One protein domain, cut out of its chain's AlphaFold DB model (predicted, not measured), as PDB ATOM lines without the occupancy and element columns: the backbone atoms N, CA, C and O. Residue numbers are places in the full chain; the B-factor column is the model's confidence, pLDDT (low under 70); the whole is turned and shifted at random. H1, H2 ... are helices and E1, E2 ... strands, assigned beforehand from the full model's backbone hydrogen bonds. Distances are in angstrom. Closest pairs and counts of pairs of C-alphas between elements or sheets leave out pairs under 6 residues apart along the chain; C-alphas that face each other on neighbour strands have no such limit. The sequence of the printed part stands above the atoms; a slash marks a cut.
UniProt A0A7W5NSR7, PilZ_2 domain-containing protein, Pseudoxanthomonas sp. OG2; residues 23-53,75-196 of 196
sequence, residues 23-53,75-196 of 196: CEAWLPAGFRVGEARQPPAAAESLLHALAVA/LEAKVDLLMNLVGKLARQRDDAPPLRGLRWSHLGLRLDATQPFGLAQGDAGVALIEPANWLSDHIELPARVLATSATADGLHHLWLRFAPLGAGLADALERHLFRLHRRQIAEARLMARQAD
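This is residues 23 to 53 and 75 to 196 of the 196 residues of the protein "PilZ_2 domain-containing protein" of Pseudoxanthomonas sp. OG2 (UniProt A0A7W5NSR7). A small closed barrel of six antiparallel strands has H1 and residues 169 to 184 of H3 packed on its outside, while residues 75 to 82 of H2 and 185 to 196, mostly H3, stick out as arms. The printed part has 153 residues, with named elements in the order E1 H1 H2 E2 E3 E4 E5 E6 H3; round the ring run E1 E2 E3 E6 E5 E4. The class is mixed, helices and strands; the whole is compact, with a radius of gyration of the C-alphas of 16.7 A and spans of 49 by 47 by 33 A.

Begin at E1, residues 23 to 33, which bends by 91 degrees at residue 26. Within hydrogen-bond range of it find E2, residues 99 to 104 (N 25 and O 102, 3.0 A), and E4, residues 124 to 129 (N 30 and O 128, 2.9 A). E2 forms a hairpin with E3, residues 108 to 113 (N 110 and O 103, 2.8 A); E3 neighbours E6, residues 156 to 162 (N 111 and O 158, 2.9 A). E5, residues 139 to 150, forms hairpins with E4 (N 127 and O 141, 2.8 A) and E6 (N 146 and O 159, 2.8 A). E4 E5 E6 are a meander, antiparallel neighbours in turn; with E3 beside E6 they make a Greek key. H1, residues 40 to 53, is on the barrel; its closest C-alphas to E5 are Ala 43 and Ile 139, 4.9 A. H3, residues 167 to 195, is on it too, closest to E1 at C-alphas His 181 and Cys 23, 5.8 A. With residues 168 to 176 alone H3 touches H1, closest at C-alphas Leu 169 and Glu 44, 4.7 A, the same way at a tilt of 38 degrees, only just steep. H2, residues 75 to 91, is not on the barrel and is apart from H1 and H3. Every O i to N i+4 pair is within hydrogen-bond range in H1, H2 and H3.

Find C-alpha 23 at (35.605, 37.506, 27.433), where E1 starts its 24.3 A. H1 measures 20.3 A, H2 24.0 A and E5 26.5 A. H3 runs 42.5 A from C-alpha 167 at (28.594, 39.030, 46.953) to C-alpha 195 at (42.034, 23.979, 9.497).

The two C-alphas farthest apart are Leu 75 and Ala 152, 53.7 A. Residues 54 to 74 are not printed; C-alphas 53 and 75 are 16.1 A apart across the cut. Of the links printed whole, none is long. Residues 91 to 95 and 194 to 196 have pLDDT under 70.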
ATOM      1  N   CYS A  23      36.251  38.170  28.556       94.00
ATOM      2  CA  CYS A  23      35.605  37.506  27.433       94.00
ATOM      3  C   CYS A  23      35.316  38.512  26.318       94.00
ATOM      4  O   CYS A  23      34.883  39.633  26.581       94.00
ATOM      5  N   GLU A  24      35.507  38.088  25.072       93.50
ATOM      6  CA  GLU A  24      35.084  38.838  23.884       93.50
ATOM      7  C   GLU A  24      33.841  38.176  23.304       93.50
ATOM      8  O   GLU A  24      33.852  36.971  23.062       93.50
ATOM      9  N   ALA A  25      32.763  38.922  23.088       91.44
ATOM     10  CA  ALA A  25      31.533  38.346  22.558       91.44
ATOM     11  C   ALA A  25      30.775  39.332  21.671       91.44
ATOM     12  O   ALA A  25      31.003  40.539  21.711       91.44
ATOM     13  N   TRP A  26      29.855  38.792  20.876       92.56
ATOM     14  CA  TRP A  26      28.846  39.557  20.156       92.56
ATOM     15  C   TRP A  26      27.495  39.228  20.773       92.56
ATOM     16  O   TRP A  26      26.946  38.157  20.514       92.56
ATOM     17  N   LEU A  27      27.001  40.116  21.632       93.12
ATOM     18  CA  LEU A  27      25.754  39.925  22.377       93.12
ATOM     19  C   LEU A  27      24.883  41.183  22.279       93.12
ATOM     20  O   LEU A  27      25.414  42.282  22.080       93.12
ATOM     21  N   PRO A  28      23.552  41.047  22.394       94.19
ATOM     22  CA  PRO A  28      22.671  42.180  22.641       94.19
ATOM     23  C   PRO A  28      23.106  42.885  23.928       94.19
ATOM     24  O   PRO A  28      23.044  42.312  25.018       94.19
ATOM     25  N   ALA A  29      23.616  44.109  23.797       95.75
ATOM     26  CA  ALA A  29      24.113  44.869  24.933       95.75
ATOM     27  C   ALA A  29      23.976  46.383  24.735       95.75
ATOM     28  O   ALA A  29      24.099  46.920  23.630       95.75
ATOM     29  N   GLY A  30      23.726  47.093  25.832       95.31
ATOM     30  CA  GLY A  30      23.470  48.525  25.822       95.31
ATOM     31  C   GLY A  30      23.722  49.186  27.168       95.31
ATOM     32  O   GLY A  30      24.077  48.541  28.153       95.31
ATOM     33  N   PHE A  31      23.527  50.500  27.202       96.19
ATOM     34  CA  PHE A  31      23.597  51.294  28.420       96.19
ATOM     35  C   PHE A  31      22.429  52.267  28.462       96.19
ATOM     36  O   PHE A  31      22.136  52.933  27.468       96.19
ATOM     37  N   ARG A  32      21.773  52.347  29.617       94.62
ATOM     38  CA  ARG A  32      20.638  53.232  29.867       94.62
ATOM     39  C   ARG A  32      20.945  54.111  31.068       94.62
ATOM     40  O   ARG A  32      21.239  53.600  32.142       94.62
ATOM     41  N   VAL A  33      20.842  55.425  30.894       94.81
ATOM     42  CA  VAL A  33      20.980  56.386  31.997       94.81
ATOM     43  C   VAL A  33      19.832  56.199  32.996       94.81
ATOM     44  O   VAL A  33      18.698  55.912  32.605       94.81
ATOM     45  N   GLY A  34      20.133  56.369  34.284       92.81
ATOM     46  CA  GLY A  34      19.173  56.220  35.378       92.81
ATOM     47  C   GLY A  34      19.320  54.904  36.141       92.81
ATOM     48  O   GLY A  34      20.368  54.267  36.120       92.81
ATOM     49  N   GLU A  35      18.272  54.509  36.858       91.38
ATOM     50  CA  GLU A  35      18.331  53.370  37.779       91.38
ATOM     51  C   GLU A  35      17.922  52.043  37.128       91.38
ATOM     52  O   GLU A  35      17.277  51.993  36.067       91.38
ATOM     53  N   ALA A  36      18.314  50.945  37.778       90.25
ATOM     54  CA  ALA A  36      17.883  49.609  37.399       90.25
ATOM     55  C   ALA A  36      16.371  49.478  37.606       90.25
ATOM     56  O   ALA A  36      15.823  49.882  38.628       90.25
ATOM     57  N   ARG A  37      15.693  48.920  36.606       90.38
ATOM     58  CA  ARG A  37      14.268  48.584  36.659       90.38
ATOM     59  C   ARG A  37      14.051  47.258  37.383       90.38
ATOM     60  O   ARG A  37      12.957  47.012  37.883       90.38
ATOM     61  N   GLN A  38      15.075  46.407  37.421       87.44
ATOM     62  CA  GLN A  38      15.054  45.114  38.095       87.44
ATOM     63  C   GLN A  38      15.951  45.128  39.340       87.44
ATOM     64  O   GLN A  38      16.996  45.784  39.347       87.44
ATOM     65  N   PRO A  39      15.584  44.387  40.399       88.94
ATOM     66  CA  PRO A  39      16.449  44.235  41.559       88.94
ATOM     67  C   PRO A  39      17.701  43.411  41.197       88.94
ATOM     68  O   PRO A  39      17.600  42.490  40.385       88.94
ATOM     69  N   PRO A  40      18.856  43.632  41.856       89.19
ATOM     70  CA  PRO A  40      20.079  42.857  41.608       89.19
ATOM     71  C   PRO A  40      19.897  41.334  41.741       89.19
ATOM     72  O   PRO A  40      20.506  40.566  41.000       89.19
ATOM     73  N   ALA A  41      19.000  40.896  42.632       87.62
ATOM     74  CA  ALA A  41      18.663  39.484  42.818       87.62
ATOM     75  C   ALA A  41      18.058  38.823  41.560       87.62
ATOM     76  O   ALA A  41      18.162  37.607  41.398       87.62
ATOM     77  N   ALA A  42      17.442  39.601  40.660       89.81
ATOM     78  CA  ALA A  42      16.936  39.088  39.387       89.81
ATOM     79  C   ALA A  42      18.086  38.714  38.443       89.81
ATOM     80  O   ALA A  42      18.066  37.630  37.865       89.81
ATOM     81  N   ALA A  43      19.118  39.562  38.351       92.75
ATOM     82  CA  ALA A  43      20.314  39.266  37.565       92.75
ATOM     83  C   ALA A  43      21.050  38.031  38.111       92.75
ATOM     84  O   ALA A  43      21.445  37.157  37.342       92.75
ATOM     85  N   GLU A  44      21.169  37.916  39.436       94.19
ATOM     86  CA  GLU A  44      21.781  36.755  40.097       94.19
ATOM     87  C   GLU A  44      21.007  35.465  39.787       94.19
ATOM     88  O   GLU A  44      21.586  34.476  39.333       94.19
ATOM     89  N   SER A  45      19.679  35.497  39.948       91.12
ATOM     90  CA  SER A  45      18.804  34.356  39.655       91.12
ATOM     91  C   SER A  45      18.890  33.925  38.191       91.12
ATOM     92  O   SER A  45      18.946  32.727  37.910       91.12
ATOM     93  N   LEU A  46      18.944  34.883  37.259       93.44
ATOM     94  CA  LEU A  46      19.093  34.606  35.832       93.44
ATOM     95  C   LEU A  46      20.432  33.917  35.537       93.44
ATOM     96  O   LEU A  46      20.458  32.885  34.871       93.44
ATOM     97  N   LEU A  47      21.543  34.419  36.082       94.25
ATOM     98  CA  LEU A  47      22.865  33.813  35.890       94.25
ATOM     99  C   LEU A  47      22.957  32.392  36.469       94.25
ATOM    100  O   LEU A  47      23.603  31.528  35.865       94.25
ATOM    101  N   HIS A  48      22.289  32.122  37.595       92.69
ATOM    102  CA  HIS A  48      22.171  30.768  38.142       92.69
ATOM    103  C   HIS A  48      21.312  29.854  37.266       92.69
ATOM    104  O   HIS A  48      21.723  28.729  36.982       92.69
ATOM    105  N   ALA A  49      20.152  30.326  36.805       88.44
ATOM    106  CA  ALA A  49      19.282  29.554  35.920       88.44
ATOM    107  C   ALA A  49      19.995  29.189  34.609       88.44
ATOM    108  O   ALA A  49      19.902  28.052  34.146       88.44
ATOM    109  N   LEU A  50      20.767  30.124  34.052       91.12
ATOM    110  CA  LEU A  50      21.603  29.881  32.879       91.12
ATOM    111  C   LEU A  50      22.681  28.835  33.148       91.12
ATOM    112  O   LEU A  50      22.878  27.971  32.305       91.12
ATOM    113  N   ALA A  51      23.334  28.867  34.314       89.06
ATOM    114  CA  ALA A  51      24.321  27.851  34.683       89.06
ATOM    115  C   ALA A  51      23.719  26.438  34.622       89.06
ATOM    116  O   ALA A  51      24.259  25.569  33.946       89.06
ATOM    117  N   VAL A  52      22.561  26.243  35.258       87.81
ATOM    118  CA  VAL A  52      21.865  24.948  35.290       87.81
ATOM    119  C   VAL A  52      21.438  24.509  33.886       87.81
ATOM    120  O   VAL A  52      21.612  23.349  33.518       87.81
ATOM    121  N   ALA A  53      20.895  25.430  33.085       85.31
ATOM    122  CA  ALA A  53      20.425  25.132  31.734       85.31
ATOM    123  C   ALA A  53      21.564  24.852  30.736       85.31
ATOM    124  O   ALA A  53      21.372  24.099  29.781       85.31
ATOM    125  N   LEU A  75       5.949  17.079  28.062       87.56
ATOM    126  CA  LEU A  75       6.202  18.211  28.948       87.56
ATOM    127  C   LEU A  75       7.317  19.091  28.379       87.56
ATOM    128  O   LEU A  75       7.124  20.297  28.288       87.56
ATOM    129  N   GLU A  76       8.413  18.489  27.932       84.25
ATOM    130  CA  GLU A  76       9.531  19.161  27.269       84.25
ATOM    131  C   GLU A  76       9.057  19.945  26.039       84.25
ATOM    132  O   GLU A  76       9.223  21.159  25.991       84.25
ATOM    133  N   ALA A  77       8.288  19.316  25.144       77.94
ATOM    134  CA  ALA A  77       7.712  19.996  23.981       77.94
ATOM    135  C   ALA A  77       6.799  21.184  24.357       77.94
ATOM    136  O   ALA A  77       6.733  22.184  23.636       77.94
ATOM    137  N   LYS A  78       6.078  21.102  25.486       85.12
ATOM    138  CA  LYS A  78       5.281  22.229  26.001       85.12
ATOM    139  C   LYS A  78       6.170  23.333  26.561       85.12
ATOM    140  O   LYS A  78       5.861  24.499  26.330       85.12
ATOM    141  N   VAL A  79       7.233  22.987  27.284       88.25
ATOM    142  CA  VAL A  79       8.215  23.949  27.798       88.25
ATOM    143  C   VAL A  79       8.895  24.663  26.634       88.25
ATOM    144  O   VAL A  79       8.911  25.887  26.626       88.25
ATOM    145  N   ASP A  80       9.325  23.947  25.598       81.44
ATOM    146  CA  ASP A  80       9.926  24.541  24.400       81.44
ATOM    147  C   ASP A  80       8.959  25.461  23.654       81.44
ATOM    148  O   ASP A  80       9.330  26.556  23.222       81.44
ATOM    149  N   LEU A  81       7.694  25.054  23.508       81.06
ATOM    150  CA  LEU A  81       6.670  25.905  22.906       81.06
ATOM    151  C   LEU A  81       6.445  27.173  23.740       81.06
ATOM    152  O   LEU A  81       6.362  28.264  23.175       81.06
ATOM    153  N   LEU A  82       6.374  27.049  25.069       87.19
ATOM    154  CA  LEU A  82       6.247  28.190  25.975       87.19
ATOM    155  C   LEU A  82       7.471  29.105  25.891       87.19
ATOM    156  O   LEU A  82       7.290  30.310  25.749       87.19
ATOM    157  N   MET A  83       8.689  28.564  25.880       80.50
ATOM    158  CA  MET A  83       9.927  29.336  25.721       80.50
ATOM    159  C   MET A  83       9.948  30.089  24.390       80.50
ATOM    160  O   MET A  83      10.276  31.273  24.353       80.50
ATOM    161  N   ASN A  84       9.510  29.452  23.303       77.31
ATOM    162  CA  ASN A  84       9.393  30.098  21.998       77.31
ATOM    163  C   ASN A  84       8.347  31.222  21.984       77.31
ATOM    164  O   ASN A  84       8.586  32.283  21.406       77.31
ATOM    165  N   LEU A  85       7.177  31.010  22.592       80.56
ATOM    166  CA  LEU A  85       6.116  32.020  22.658       80.56
ATOM    167  C   LEU A  85       6.502  33.194  23.563       80.56
ATOM    168  O   LEU A  85       6.289  34.344  23.184       80.56
ATOM    169  N   VAL A  86       7.111  32.916  24.717       82.06
ATOM    170  CA  VAL A  86       7.639  33.936  25.631       82.06
ATOM    171  C   VAL A  86       8.768  34.710  24.962       82.06
ATOM    172  O   VAL A  86       8.750  35.933  25.004       82.06
ATOM    173  N   GLY A  87       9.684  34.040  24.259       73.81
ATOM    174  CA  GLY A  87      10.729  34.700  23.476       73.81
ATOM    175  C   GLY A  87      10.155  35.612  22.387       73.81
ATOM    176  O   GLY A  87      10.609  36.743  22.226       73.81
ATOM    177  N   LYS A  88       9.104  35.175  21.677       72.69
ATOM    178  CA  LYS A  88       8.391  36.023  20.703       72.69
ATOM    179  C   LYS A  88       7.737  37.237  21.364       72.69
ATOM    180  O   LYS A  88       7.833  38.327  20.814       72.69
ATOM    181  N   LEU A  89       7.101  37.065  22.522       78.12
ATOM    182  CA  LEU A  89       6.466  38.156  23.263       78.12
ATOM    183  C   LEU A  89       7.499  39.138  23.838       78.12
ATOM    184  O   LEU A  89       7.297  40.346  23.781       78.12
ATOM    185  N   ALA A  90       8.620  38.635  24.356       70.88
ATOM    186  CA  ALA A  90       9.722  39.452  24.851       70.88
ATOM    187  C   ALA A  90      10.317  40.309  23.725       70.88
ATOM    188  O   ALA A  90      10.485  41.510  23.902       70.88
ATOM    189  N   ARG A  91      10.521  39.728  22.535       65.75
ATOM    190  CA  ARG A  91      11.013  40.439  21.339       65.75
ATOM    191  C   ARG A  91      10.038  41.474  20.769       65.75
ATOM    192  O   ARG A  91      10.463  42.310  19.984       65.75
ATOM    193  N   GLN A  92       8.752  41.426  21.129       64.81
ATOM    194  CA  GLN A  92       7.782  42.469  20.767       64.81
ATOM    195  C   GLN A  92       7.920  43.731  21.631       64.81
ATOM    196  O   GLN A  92       7.280  44.737  21.333       64.81
ATOM    197  N   ARG A  93       8.726  43.701  22.700       62.53
ATOM    198  CA  ARG A  93       9.076  44.908  23.450       62.53
ATOM    199  C   ARG A  93      10.204  45.637  22.717       62.53
ATOM    200  O   ARG A  93      11.289  45.086  22.571       62.53
ATOM    201  N   ASP A  94       9.961  46.890  22.337       57.47
ATOM    202  CA  ASP A  94      10.908  47.794  21.646       57.47
ATOM    203  C   ASP A  94      12.179  48.160  22.452       57.47
ATOM    204  O   ASP A  94      12.976  48.987  22.018       57.47
ATOM    205  N   ASP A  95      12.399  47.547  23.617       69.44
ATOM    206  CA  ASP A  95      13.488  47.881  24.549       69.44
ATOM    207  C   ASP A  95      14.686  46.906  24.467       69.44
ATOM    208  O   ASP A  95      15.587  46.970  25.306       69.44
ATOM    209  N   ALA A  96      14.719  45.995  23.487       78.94
ATOM    210  CA  ALA A  96      15.824  45.045  23.344       78.94
ATOM    211  C   ALA A  96      17.144  45.765  22.991       78.94
ATOM    212  O   ALA A  96      17.179  46.577  22.057       78.94
ATOM    213  N   PRO A  97      18.254  45.483  23.700       88.06
ATOM    214  CA  PRO A  97      19.523  46.132  23.416       88.06
ATOM    215  C   PRO A  97      20.078  45.698  22.043       88.06
ATOM    216  O   PRO A  97      19.893  44.559  21.613       88.06
ATOM    217  N   PRO A  98      20.790  46.582  21.325       91.12
ATOM    218  CA  PRO A  98      21.355  46.255  20.018       91.12
ATOM    219  C   PRO A  98      22.469  45.200  20.123       91.12
ATOM    220  O   PRO A  98      23.271  45.217  21.055       91.12
ATOM    221  N   LEU A  99      22.575  44.325  19.117       92.31
ATOM    222  CA  LEU A  99      23.692  43.381  18.988       92.31
ATOM    223  C   LEU A  99      24.999  44.142  18.732       92.31
ATOM    224  O   LEU A  99      25.114  44.855  17.732       92.31
ATOM    225  N   ARG A 100      25.988  43.987  19.620       93.69
ATOM    226  CA  ARG A 100      27.270  44.703  19.551       93.69
ATOM    227  C   ARG A 100      28.437  43.811  19.959       93.69
ATOM    228  O   ARG A 100      28.278  42.884  20.751       93.69
ATOM    229  N   GLY A 101      29.614  44.114  19.416       93.62
ATOM    230  CA  GLY A 101      30.869  43.562  19.915       93.62
ATOM    231  C   GLY A 101      31.169  44.140  21.296       93.62
ATOM    232  O   GLY A 101      31.011  45.346  21.514       93.62
ATOM    233  N   LEU A 102      31.566  43.283  22.231       95.06
ATOM    234  CA  LEU A 102      31.857  43.684  23.599       95.06
ATOM    235  C   LEU A 102      33.060  42.954  24.193       95.06
ATOM    236  O   LEU A 102      33.370  41.820  23.818       95.06
ATOM    237  N   ARG A 103      33.707  43.611  25.159       95.94
ATOM    238  CA  ARG A 103      34.666  42.993  26.088       95.94
ATOM    239  C   ARG A 103      34.079  43.026  27.481       95.94
ATOM    240  O   ARG A 103      33.646  44.086  27.928       95.94
ATOM    241  N   TRP A 104      34.076  41.889  28.161       96.62
ATOM    242  CA  TRP A 104      33.407  41.741  29.446       96.62
ATOM    243  C   TRP A 104      34.331  41.129  30.487       96.62
ATOM    244  O   TRP A 104      34.900  40.062  30.260       96.62
ATOM    245  N   SER A 105      34.443  41.793  31.634       97.12
ATOM    246  CA  SER A 105      35.041  41.262  32.856       97.12
ATOM    247  C   SER A 105      34.081  41.447  34.035       97.12
ATOM    248  O   SER A 105      33.036  42.088  33.924       97.12
ATOM    249  N   HIS A 106      34.449  40.921  35.201       96.00
ATOM    250  CA  HIS A 106      33.683  41.147  36.429       96.00
ATOM    251  C   HIS A 106      33.734  42.618  36.900       96.00
ATOM    252  O   HIS A 106      32.882  43.036  37.679       96.00
ATOM    253  N   LEU A 107      34.710  43.410  36.432       97.06
ATOM    254  CA  LEU A 107      34.866  44.828  36.786       97.06
ATOM    255  C   LEU A 107      34.008  45.752  35.917       97.06
ATOM    256  O   LEU A 107      33.628  46.844  36.352       97.06
ATOM    257  N   GLY A 108      33.738  45.352  34.676       97.25
ATOM    258  CA  GLY A 108      33.063  46.221  33.728       97.25
ATOM    259  C   GLY A 108      32.909  45.653  32.327       97.25
ATOM    260  O   GLY A 108      33.183  44.485  32.042       97.25
ATOM    261  N   LEU A 109      32.452  46.531  31.443       97.44
ATOM    262  CA  LEU A 109      32.061  46.212  30.080       97.44
ATOM    263  C   LEU A 109      32.597  47.275  29.128       97.44
ATOM    264  O   LEU A 109      32.500  48.469  29.410       97.44
ATOM    265  N   ARG A 110      33.101  46.853  27.971       97.12
ATOM    266  CA  ARG A 110      33.321  47.737  26.831       97.12
ATOM    267  C   ARG A 110      32.340  47.394  25.729       97.12
ATOM    268  O   ARG A 110      32.245  46.228  25.357       97.12
ATOM    269  N   LEU A 111      31.655  48.403  25.207       96.62
ATOM    270  CA  LEU A 111      30.738  48.280  24.081       96.62
ATOM    271  C   LEU A 111      31.302  48.986  22.854       96.62
ATOM    272  O   LEU A 111      31.738  50.136  22.951       96.62
ATOM    273  N   ASP A 112      31.206  48.321  21.708       94.94
ATOM    274  CA  ASP A 112      31.610  48.867  20.417       94.94
ATOM    275  C   ASP A 112      30.366  49.248  19.595       94.94
ATOM    276  O   ASP A 112      29.372  48.517  19.551       94.94
ATOM    277  N   ALA A 113      30.394  50.411  18.946       92.94
ATOM    278  CA  ALA A 113      29.299  50.908  18.119       92.94
ATOM    279  C   ALA A 113      29.818  51.677  16.900       92.94
ATOM    280  O   ALA A 113      30.896  52.258  16.918       92.94
ATOM    281  N   THR A 114      29.015  51.725  15.840       90.75
ATOM    282  CA  THR A 114      29.283  52.548  14.646       90.75
ATOM    283  C   THR A 114      28.770  53.983  14.783       90.75
ATOM    284  O   THR A 114      28.939  54.789  13.875       90.75
ATOM    285  N   GLN A 115      28.116  54.302  15.901       90.56
ATOM    286  CA  GLN A 115      27.579  55.625  16.204       90.56
ATOM    287  C   GLN A 115      28.027  56.062  17.603       90.56
ATOM    288  O   GLN A 115      28.194  55.204  18.478       90.56
ATOM    289  N   PRO A 116      28.194  57.375  17.845       90.44
ATOM    290  CA  PRO A 116      28.498  57.892  19.171       90.44
ATOM    291  C   PRO A 116      27.407  57.526  20.182       90.44
ATOM    292  O   PRO A 116      26.221  57.541  19.865       90.44
ATOM    293  N   PHE A 117      27.804  57.269  21.427       90.75
ATOM    294  CA  PHE A 117      26.863  56.944  22.502       90.75
ATOM    295  C   PHE A 117      26.155  58.175  23.089       90.75
ATOM    296  O   PHE A 117      25.124  58.020  23.733       90.75
ATOM    297  N   GLY A 118      26.695  59.385  22.884       91.38
ATOM    298  CA  GLY A 118      26.125  60.619  23.440       91.38
ATOM    299  C   GLY A 118      26.195  60.710  24.971       91.38
ATOM    300  O   GLY A 118      25.362  61.380  25.570       91.38
ATOM    301  N   LEU A 119      27.162  60.026  25.591       93.50
ATOM    302  CA  LEU A 119      27.358  59.961  27.043       93.50
ATOM    303  C   LEU A 119      28.646  60.679  27.444       93.50
ATOM    304  O   LEU A 119      29.626  60.660  26.694       93.50
ATOM    305  N   ALA A 120      28.660  61.259  28.638       93.25
ATOM    306  CA  ALA A 120      29.834  61.870  29.238       93.25
ATOM    307  C   ALA A 120      30.500  60.926  30.248       93.25
ATOM    308  O   ALA A 120      29.868  60.060  30.858       93.25
ATOM    309  N   GLN A 121      31.806  61.108  30.457       95.25
ATOM    310  CA  GLN A 121      32.511  60.428  31.539       95.25
ATOM    311  C   GLN A 121      31.876  60.786  32.890       95.25
ATOM    312  O   GLN A 121      31.669  61.957  33.198       95.25
ATOM    313  N   GLY A 122      31.612  59.769  33.708       94.50
ATOM    314  CA  GLY A 122      30.958  59.905  35.006       94.50
ATOM    315  C   GLY A 122      29.446  59.683  34.985       94.50
ATOM    316  O   GLY A 122      28.886  59.480  36.061       94.50
ATOM    317  N   ASP A 123      28.800  59.643  33.813       96.44
ATOM    318  CA  ASP A 123      27.362  59.370  33.721       96.44
ATOM    319  C   ASP A 123      27.024  58.027  34.377       96.44
ATOM    320  O   ASP A 123      27.636  56.993  34.085       96.44
ATOM    321  N   ALA A 124      26.050  58.044  35.286       96.88
ATOM    322  CA  ALA A 124      25.575  56.861  35.988       96.88
ATOM    323  C   ALA A 124      24.354  56.267  35.280       96.88
ATOM    324  O   ALA A 124      23.464  56.974  34.802       96.88
ATOM    325  N   GLY A 125      24.307  54.944  35.230       96.56
ATOM    326  CA  GLY A 125      23.258  54.227  34.535       96.56
ATOM    327  C   GLY A 125      23.318  52.733  34.789       96.56
ATOM    328  O   GLY A 125      23.841  52.256  35.796       96.56
ATOM    329  N   VAL A 126      22.787  51.987  33.832       97.12
ATOM    330  CA  VAL A 126      22.646  50.538  33.888       97.12
ATOM    331  C   VAL A 126      23.136  49.949  32.581       97.12
ATOM    332  O   VAL A 126      22.653  50.317  31.508       97.12
ATOM    333  N   ALA A 127      24.089  49.027  32.670       97.06
ATOM    334  CA  ALA A 127      24.464  48.166  31.562       97.06
ATOM    335  C   ALA A 127      23.410  47.062  31.410       97.06
ATOM    336  O   ALA A 127      23.088  46.377  32.381       97.06
ATOM    337  N   LEU A 128      22.886  46.907  30.196       95.88
ATOM    338  CA  LEU A 128      21.975  45.832  29.818       95.88
ATOM    339  C   LEU A 128      22.752  44.837  28.969       95.88
ATOM    340  O   LEU A 128      23.407  45.248  28.010       95.88
ATOM    341  N   ILE A 129      22.706  43.557  29.324       95.62
ATOM    342  CA  ILE A 129      23.430  42.496  28.614       95.62
ATOM    343  C   ILE A 129      22.506  41.285  28.526       95.62
ATOM    344  O   ILE A 129      22.012  40.842  29.558       95.62
ATOM    345  N   GLU A 130      22.293  40.729  27.336       94.44
ATOM    346  CA  GLU A 130      21.682  39.404  27.172       94.44
ATOM    347  C   GLU A 130      22.795  38.338  27.212       94.44
ATOM    348  O   GLU A 130      23.530  38.174  26.233       94.44
ATOM    349  N   PRO A 131      22.987  37.629  28.341       91.62
ATOM    350  CA  PRO A 131      24.134  36.733  28.540       91.62
ATOM    351  C   PRO A 131      24.061  35.433  27.721       91.62
ATOM    352  O   PRO A 131      25.066  34.735  27.576       91.62
ATOM    353  N   ALA A 132      22.885  35.080  27.195       87.69
ATOM    354  CA  ALA A 132      22.653  33.847  26.453       87.69
ATOM    355  C   ALA A 132      21.960  34.129  25.117       87.69
ATOM    356  O   ALA A 132      20.950  34.815  25.057       87.69
ATOM    357  N   ASN A 133      22.462  33.536  24.034       81.00
ATOM    358  CA  ASN A 133      21.914  33.733  22.686       81.00
ATOM    359  C   ASN A 133      20.557  33.040  22.445       81.00
ATOM    360  O   ASN A 133      19.860  33.360  21.482       81.00
ATOM    361  N   TRP A 134      20.192  32.077  23.294       79.56
ATOM    362  CA  TRP A 134      18.967  31.283  23.190       79.56
ATOM    363  C   TRP A 134      17.828  31.807  24.076       79.56
ATOM    364  O   TRP A 134      16.697  31.341  23.941       79.56
ATOM    365  N   LEU A 135      18.102  32.776  24.953       81.56
ATOM    366  CA  LEU A 135      17.131  33.377  25.861       81.56
ATOM    367  C   LEU A 135      17.094  34.890  25.640       81.56
ATOM    368  O   LEU A 135      18.093  35.566  25.841       81.56
ATOM    369  N   SER A 136      15.930  35.417  25.265       82.25
ATOM    370  CA  SER A 136      15.704  36.864  25.150       82.25
ATOM    371  C   SER A 136      15.354  37.457  26.519       82.25
ATOM    372  O   SER A 136      14.213  37.859  26.747       82.25
ATOM    373  N   ASP A 137      16.322  37.424  27.436       86.56
ATOM    374  CA  ASP A 137      16.264  38.068  28.751       86.56
ATOM    375  C   ASP A 137      17.625  38.694  29.072       86.56
ATOM    376  O   ASP A 137      18.675  38.138  28.724       86.56
ATOM    377  N   HIS A 138      17.613  39.854  29.723       91.38
ATOM    378  CA  HIS A 138      18.811  40.644  29.989       91.38
ATOM    379  C   HIS A 138      19.069  40.788  31.485       91.38
ATOM    380  O   HIS A 138      18.155  40.870  32.301       91.38
ATOM    381  N   ILE A 139      20.345  40.871  31.850       94.62
ATOM    382  CA  ILE A 139      20.758  41.321  33.177       94.62
ATOM    383  C   ILE A 139      20.928  42.840  33.176       94.62
ATOM    384  O   ILE A 139      21.414  43.427  32.208       94.62
ATOM    385  N   GLU A 140      20.559  43.465  34.291       95.56
ATOM    386  CA  GLU A 140      20.779  44.884  34.554       95.56
ATOM    387  C   GLU A 140      21.876  45.052  35.611       95.56
ATOM    388  O   GLU A 140      21.712  44.652  36.764       95.56
ATOM    389  N   LEU A 141      23.003  45.653  35.220       97.00
ATOM    390  CA  LEU A 141      24.140  45.909  36.105       97.00
ATOM    391  C   LEU A 141      24.350  47.422  36.252       97.00
ATOM    392  O   LEU A 141      24.702  48.076  35.265       97.00
ATOM    393  N   PRO A 142      24.161  48.004  37.452       97.06
ATOM    394  CA  PRO A 142      24.461  49.411  37.683       97.06
ATOM    395  C   PRO A 142      25.916  49.707  37.328       97.06
ATOM    396  O   PRO A 142      26.829  48.989  37.743       97.06
ATOM    397  N   ALA A 143      26.136  50.754  36.546       97.69
ATOM    398  CA  ALA A 143      27.444  51.095  36.019       97.69
ATOM    399  C   ALA A 143      27.604  52.605  35.863       97.69
ATOM    400  O   ALA A 143      26.634  53.358  35.783       97.69
ATOM    401  N   ARG A 144      28.855  53.046  35.779       97.75
ATOM    402  CA  ARG A 144      29.211  54.415  35.405       97.75
ATOM    403  C   ARG A 144      30.061  54.423  34.147       97.75
ATOM    404  O   ARG A 144      30.878  53.521  33.947       97.75
ATOM    405  N   VAL A 145      29.917  55.467  33.345       98.06
ATOM    406  CA  VAL A 145      30.763  55.699  32.175       98.06
ATOM    407  C   VAL A 145      32.169  56.051  32.643       98.06
ATOM    408  O   VAL A 145      32.397  57.091  33.260       98.06
ATOM    409  N   LEU A 146      33.122  55.168  32.362       97.19
ATOM    410  CA  LEU A 146      34.530  55.372  32.680       97.19
ATOM    411  C   LEU A 146      35.220  56.200  31.595       97.19
ATOM    412  O   LEU A 146      36.021  57.074  31.914       97.19
ATOM    413  N   ALA A 147      34.902  55.932  30.328       96.25
ATOM    414  CA  ALA A 147      35.420  56.674  29.188       96.25
ATOM    415  C   ALA A 147      34.579  56.437  27.930       96.25
ATOM    416  O   ALA A 147      33.908  55.411  27.792       96.25
ATOM    417  N   THR A 148      34.705  57.358  26.979       94.94
ATOM    418  CA  THR A 148      34.241  57.205  25.599       94.94
ATOM    419  C   THR A 148      35.379  57.557  24.654       94.94
ATOM    420  O   THR A 148      36.074  58.544  24.884       94.94
ATOM    421  N   SER A 149      35.556  56.797  23.580       93.06
ATOM    422  CA  SER A 149      36.558  57.087  22.552       93.06
ATOM    423  C   SER A 149      35.994  56.823  21.163       93.06
ATOM    424  O   SER A 149      35.074  56.023  21.001       93.06
ATOM    425  N   ALA A 150      36.546  57.504  20.167       91.25
ATOM    426  CA  ALA A 150      36.319  57.226  18.760       91.25
ATOM    427  C   ALA A 150      37.667  56.882  18.123       91.25
ATOM    428  O   ALA A 150      38.654  57.589  18.334       91.25
ATOM    429  N   THR A 151      37.726  55.795  17.365       86.12
ATOM    430  CA  THR A 151      38.901  55.456  16.557       86.12
ATOM    431  C   THR A 151      38.845  56.165  15.207       86.12
ATOM    432  O   THR A 151      37.790  56.628  14.770       86.12
ATOM    433  N   ALA A 152      39.991  56.241  14.527       79.94
ATOM    434  CA  ALA A 152      40.089  56.835  13.192       79.94
ATOM    435  C   ALA A 152      39.190  56.134  12.152       79.94
ATOM    436  O   ALA A 152      38.751  56.771  11.200       79.94
ATOM    437  N   ASP A 153      38.864  54.859  12.384       82.00
ATOM    438  CA  ASP A 153      37.997  54.045  11.524       82.00
ATOM    439  C   ASP A 153      36.495  54.303  11.761       82.00
ATOM    440  O   ASP A 153      35.643  53.641  11.170       82.00
ATOM    441  N   GLY A 154      36.148  55.250  12.641       84.38
ATOM    442  CA  GLY A 154      34.765  55.607  12.959       84.38
ATOM    443  C   GLY A 154      34.072  54.656  13.939       84.38
ATOM    444  O   GLY A 154      32.859  54.754  14.126       84.38
ATOM    445  N   LEU A 155      34.811  53.743  14.585       90.19
ATOM    446  CA  LEU A 155      34.266  52.936  15.677       90.19
ATOM    447  C   LEU A 155      34.282  53.737  16.975       90.19
ATOM    448  O   LEU A 155      35.287  54.331  17.363       90.19
ATOM    449  N   HIS A 156      33.154  53.708  17.665       94.00
ATOM    450  CA  HIS A 156      32.971  54.307  18.970       94.00
ATOM    451  C   HIS A 156      33.034  53.230  20.042       94.00
ATOM    452  O   HIS A 156      32.423  52.169  19.919       94.00
ATOM    453  N   HIS A 157      33.740  53.542  21.122       95.31
ATOM    454  CA  HIS A 157      33.947  52.657  22.255       95.31
ATOM    455  C   HIS A 157      33.454  53.330  23.527       95.31
ATOM    456  O   HIS A 157      33.751  54.502  23.778       95.31
ATOM    457  N   LEU A 158      32.713  52.577  24.329       97.00
ATOM    458  CA  LEU A 158      32.201  52.994  25.627       97.00
ATOM    459  C   LEU A 158      32.710  52.024  26.686       97.00
ATOM    460  O   LEU A 158      32.387  50.839  26.622       97.00
ATOM    461  N   TRP A 159      33.467  52.523  27.662       98.12
ATOM    462  CA  TRP A 159      33.892  51.751  28.828       98.12
ATOM    463  C   TRP A 159      32.969  52.052  30.000       98.12
ATOM    464  O   TRP A 159      32.790  53.209  30.386       98.12
ATOM    465  N   LEU A 160      32.414  50.999  30.581       98.25
ATOM    466  CA  LEU A 160      31.493  51.033  31.704       98.25
ATOM    467  C   LEU A 160      32.120  50.291  32.872       98.25
ATOM    468  O   LEU A 160      32.499  49.129  32.741       98.25
ATOM    469  N   ARG A 161      32.183  50.943  34.029       98.00
ATOM    470  CA  ARG A 161      32.601  50.303  35.274       98.00
ATOM    471  C   ARG A 161      31.378  49.952  36.101       98.00
ATOM    472  O   ARG A 161      30.587  50.849  36.399       98.00
ATOM    473  N   PHE A 162      31.244  48.693  36.506       97.50
ATOM    474  CA  PHE A 162      30.142  48.284  37.372       97.50
ATOM    475  C   PHE A 162      30.268  48.929  38.756       97.50
ATOM    476  O   PHE A 162      31.365  49.139  39.287       97.50
ATOM    477  N   ALA A 163      29.126  49.277  39.340       95.69
ATOM    478  CA  ALA A 163      29.042  49.610  40.752       95.69
ATOM    479  C   ALA A 163      29.352  48.359  41.599       95.69
ATOM    480  O   ALA A 163      29.278  47.243  41.081       95.69
ATOM    481  N   PRO A 164      29.687  48.511  42.894       93.88
ATOM    482  CA  PRO A 164      29.872  47.368  43.780       93.88
ATOM    483  C   PRO A 164      28.653  46.440  43.742       93.88
ATOM    484  O   PRO A 164      27.546  46.836  44.111       93.88
ATOM    485  N   LEU A 165      28.864  45.216  43.265       93.19
ATOM    486  CA  LEU A 165      27.837  44.184  43.223       93.19
ATOM    487  C   LEU A 165      27.772  43.492  44.592       93.19
ATOM    488  O   LEU A 165      28.779  43.386  45.295       93.19
ATOM    489  N   GLY A 166      26.591  43.013  44.982       93.38
ATOM    490  CA  GLY A 166      26.473  42.133  46.146       93.38
ATOM    491  C   GLY A 166      27.268  40.838  45.936       93.38
ATOM    492  O   GLY A 166      27.456  40.411  44.798       93.38
ATOM    493  N   ALA A 167      27.714  40.203  47.023       93.88
ATOM    494  CA  ALA A 167      28.594  39.030  46.953       93.88
ATOM    495  C   ALA A 167      28.018  37.871  46.113       93.88
ATOM    496  O   ALA A 167      28.764  37.247  45.365       93.88
ATOM    497  N   GLY A 168      26.703  37.621  46.198       94.75
ATOM    498  CA  GLY A 168      26.023  36.587  45.405       94.75
ATOM    499  C   GLY A 168      26.091  36.869  43.903       94.75
ATOM    500  O   GLY A 168      26.655  36.086  43.144       94.75
ATOM    501  N   LEU A 169      25.611  38.043  43.481       94.88
ATOM    502  CA  LEU A 169      25.681  38.480  42.083       94.88
ATOM    503  C   LEU A 169      27.118  38.523  41.536       94.88
ATOM    504  O   LEU A 169      27.333  38.154  40.382       94.88
ATOM    505  N   ALA A 170      28.096  38.952  42.340       95.94
ATOM    506  CA  ALA A 170      29.502  38.967  41.936       95.94
ATOM    507  C   ALA A 170      30.031  37.550  41.641       95.94
ATOM    508  O   ALA A 170      30.564  37.319  40.556       95.94
ATOM    509  N   ASP A 171      29.814  36.585  42.545       96.62
ATOM    510  CA  ASP A 171      30.205  35.179  42.340       96.62
ATOM    511  C   ASP A 171      29.469  34.557  41.139       96.62
ATOM    512  O   ASP A 171      30.082  33.896  40.295       96.62
ATOM    513  N   ALA A 172      28.166  34.822  40.991       94.38
ATOM    514  CA  ALA A 172      27.381  34.344  39.854       94.38
ATOM    515  C   ALA A 172      27.919  34.878  38.511       94.38
ATOM    516  O   ALA A 172      28.028  34.119  37.540       94.38
ATOM    517  N   LEU A 173      28.295  36.162  38.463       96.69
ATOM    518  CA  LEU A 173      28.884  36.810  37.291       96.69
ATOM    519  C   LEU A 173      30.260  36.228  36.950       96.69
ATOM    520  O   LEU A 173      30.499  35.870  35.796       96.69
ATOM    521  N   GLU A 174      31.149  36.079  37.931       96.00
ATOM    522  CA  GLU A 174      32.480  35.493  37.729       96.00
ATOM    523  C   GLU A 174      32.399  34.065  37.186       96.00
ATOM    524  O   GLU A 174      33.073  33.718  36.213       96.00
ATOM    525  N   ARG A 175      31.516  33.236  37.756       95.62
ATOM    526  CA  ARG A 175      31.282  31.869  37.272       95.62
ATOM    527  C   ARG A 175      30.746  31.850  35.847       95.62
ATOM    528  O   ARG A 175      31.157  30.995  35.061       95.62
ATOM    529  N   HIS A 176      29.832  32.759  35.509       95.25
ATOM    530  CA  HIS A 176      29.310  32.877  34.150       95.25
ATOM    531  C   HIS A 176      30.415  33.251  33.156       95.25
ATOM    532  O   HIS A 176      30.582  32.562  32.150       95.25
ATOM    533  N   LEU A 177      31.229  34.262  33.471       95.25
ATOM    534  CA  LEU A 177      32.375  34.655  32.650       95.25
ATOM    535  C   LEU A 177      33.373  33.504  32.483       95.25
ATOM    536  O   LEU A 177      33.851  33.253  31.379       95.25
ATOM    537  N   PHE A 178      33.640  32.734  33.539       95.19
ATOM    538  CA  PHE A 178      34.514  31.565  33.450       95.19
ATOM    539  C   PHE A 178      33.954  30.478  32.518       95.19
ATOM    540  O   PHE A 178      34.702  29.904  31.719       95.19
ATOM    541  N   ARG A 179      32.642  30.200  32.572       92.38
ATOM    542  CA  ARG A 179      31.979  29.268  31.639       92.38
ATOM    543  C   ARG A 179      32.060  29.772  30.199       92.38
ATOM    544  O   ARG A 179      32.460  29.011  29.315       92.38
ATOM    545  N   LEU A 180      31.754  31.050  29.976       91.81
ATOM    546  CA  LEU A 180      31.844  31.689  28.664       91.81
ATOM    547  C   LEU A 180      33.267  31.589  28.096       91.81
ATOM    548  O   LEU A 180      33.454  31.163  26.958       91.81
ATOM    549  N   HIS A 181      34.274  31.892  28.912       92.31
ATOM    550  CA  HIS A 181      35.681  31.794  28.537       92.31
ATOM    551  C   HIS A 181      36.090  30.361  28.168       92.31
ATOM    552  O   HIS A 181      36.709  30.131  27.127       92.31
ATOM    553  N   ARG A 182      35.707  29.368  28.982       91.75
ATOM    554  CA  ARG A 182      35.977  27.951  28.687       91.75
ATOM    555  C   ARG A 182      35.363  27.514  27.358       91.75
ATOM    556  O   ARG A 182      36.028  26.797  26.610       91.75
ATOM    557  N   ARG A 183      34.141  27.964  27.050       88.25
ATOM    558  CA  ARG A 183      33.471  27.700  25.767       88.25
ATOM    559  C   ARG A 183      34.252  28.292  24.594       88.25
ATOM    560  O   ARG A 183      34.554  27.570  23.650       88.25
ATOM    561  N   GLN A 184      34.684  29.547  24.701       87.06
ATOM    562  CA  GLN A 184      35.493  30.214  23.671       87.06
ATOM    563  C   GLN A 184      36.818  29.486  23.396       87.06
ATOM    564  O   GLN A 184      37.216  29.333  22.241       87.06
ATOM    565  N   ILE A 185      37.491  28.979  24.438       87.88
ATOM    566  CA  ILE A 185      38.709  28.168  24.277       87.88
ATOM    567  C   ILE A 185      38.408  26.856  23.543       87.88
ATOM    568  O   ILE A 185      39.185  26.445  22.678       87.88
ATOM    569  N   ALA A 186      37.319  26.172  23.900       85.75
ATOM    570  CA  ALA A 186      36.935  24.917  23.262       85.75
ATOM    571  C   ALA A 186      36.623  25.116  21.768       85.75
ATOM    572  O   ALA A 186      37.145  24.375  20.934       85.75
ATOM    573  N   GLU A 187      35.861  26.159  21.430       84.56
ATOM    574  CA  GLU A 187      35.540  26.537  20.049       84.56
ATOM    575  C   GLU A 187      36.803  26.877  19.247       84.56
ATOM    576  O   GLU A 187      37.001  26.348  18.154       84.56
ATOM    577  N   ALA A 188      37.715  27.678  19.808       83.88
ATOM    578  CA  ALA A 188      38.971  28.031  19.148       83.88
ATOM    579  C   ALA A 188      39.852  26.803  18.859       83.88
ATOM    580  O   ALA A 188      40.461  26.705  17.794       83.88
ATOM    581  N   ARG A 189      39.900  25.835  19.786       84.44
ATOM    582  CA  ARG A 189      40.627  24.569  19.595       84.44
ATOM    583  C   ARG A 189      39.995  23.696  18.514       84.44
ATOM    584  O   ARG A 189      40.728  23.046  17.775       84.44
ATOM    585  N   LEU A 190      38.664  23.659  18.429       82.50
ATOM    586  CA  LEU A 190      37.958  22.909  17.391       82.50
ATOM    587  C   LEU A 190      38.224  23.507  16.006       82.50
ATOM    588  O   LEU A 190      38.575  22.769  15.092       82.50
ATOM    589  N   MET A 191      38.133  24.834  15.877       80.31
ATOM    590  CA  MET A 191      38.421  25.540  14.625       80.31
ATOM    591  C   MET A 191      39.865  25.318  14.159       80.31
ATOM    592  O   MET A 191      40.089  25.098  12.975       80.31
ATOM    593  N   ALA A 192      40.836  25.317  15.081       79.25
ATOM    594  CA  ALA A 192      42.233  25.036  14.749       79.25
ATOM    595  C   ALA A 192      42.429  23.612  14.200       79.25
ATOM    596  O   ALA A 192      43.138  23.432  13.222       79.25
ATOM    597  N   ARG A 193      41.750  22.611  14.777       75.69
ATOM    598  CA  ARG A 193      41.813  21.214  14.304       75.69
ATOM    599  C   ARG A 193      41.121  20.973  12.963       75.69
ATOM    600  O   ARG A 193      41.394  19.962  12.341       75.69
ATOM    601  N   GLN A 194      40.177  21.827  12.572       69.19
ATOM    602  CA  GLN A 194      39.473  21.726  11.289       69.19
ATOM    603  C   GLN A 194      40.214  22.431  10.143       69.19
ATOM    604  O   GLN A 194      39.826  22.272   8.989       69.19
ATOM    605  N   ALA A 195      41.220  23.250  10.465       66.25
ATOM    606  CA  ALA A 195      42.034  23.979   9.497       66.25
ATOM    607  C   ALA A 195      43.331  23.239   9.106       66.25
ATOM    608  O   ALA A 195      43.961  23.646   8.128       66.25
ATOM    609  N   ASP A 196      43.693  22.187   9.850       56.81
ATOM    610  CA  ASP A 196      44.745  21.207   9.530       56.81
ATOM    611  C   ASP A 196      44.162  20.014   8.751       56.81
ATOM    612  O   ASP A 196      44.858  19.503   7.841       56.81
TER     613      ASP A 196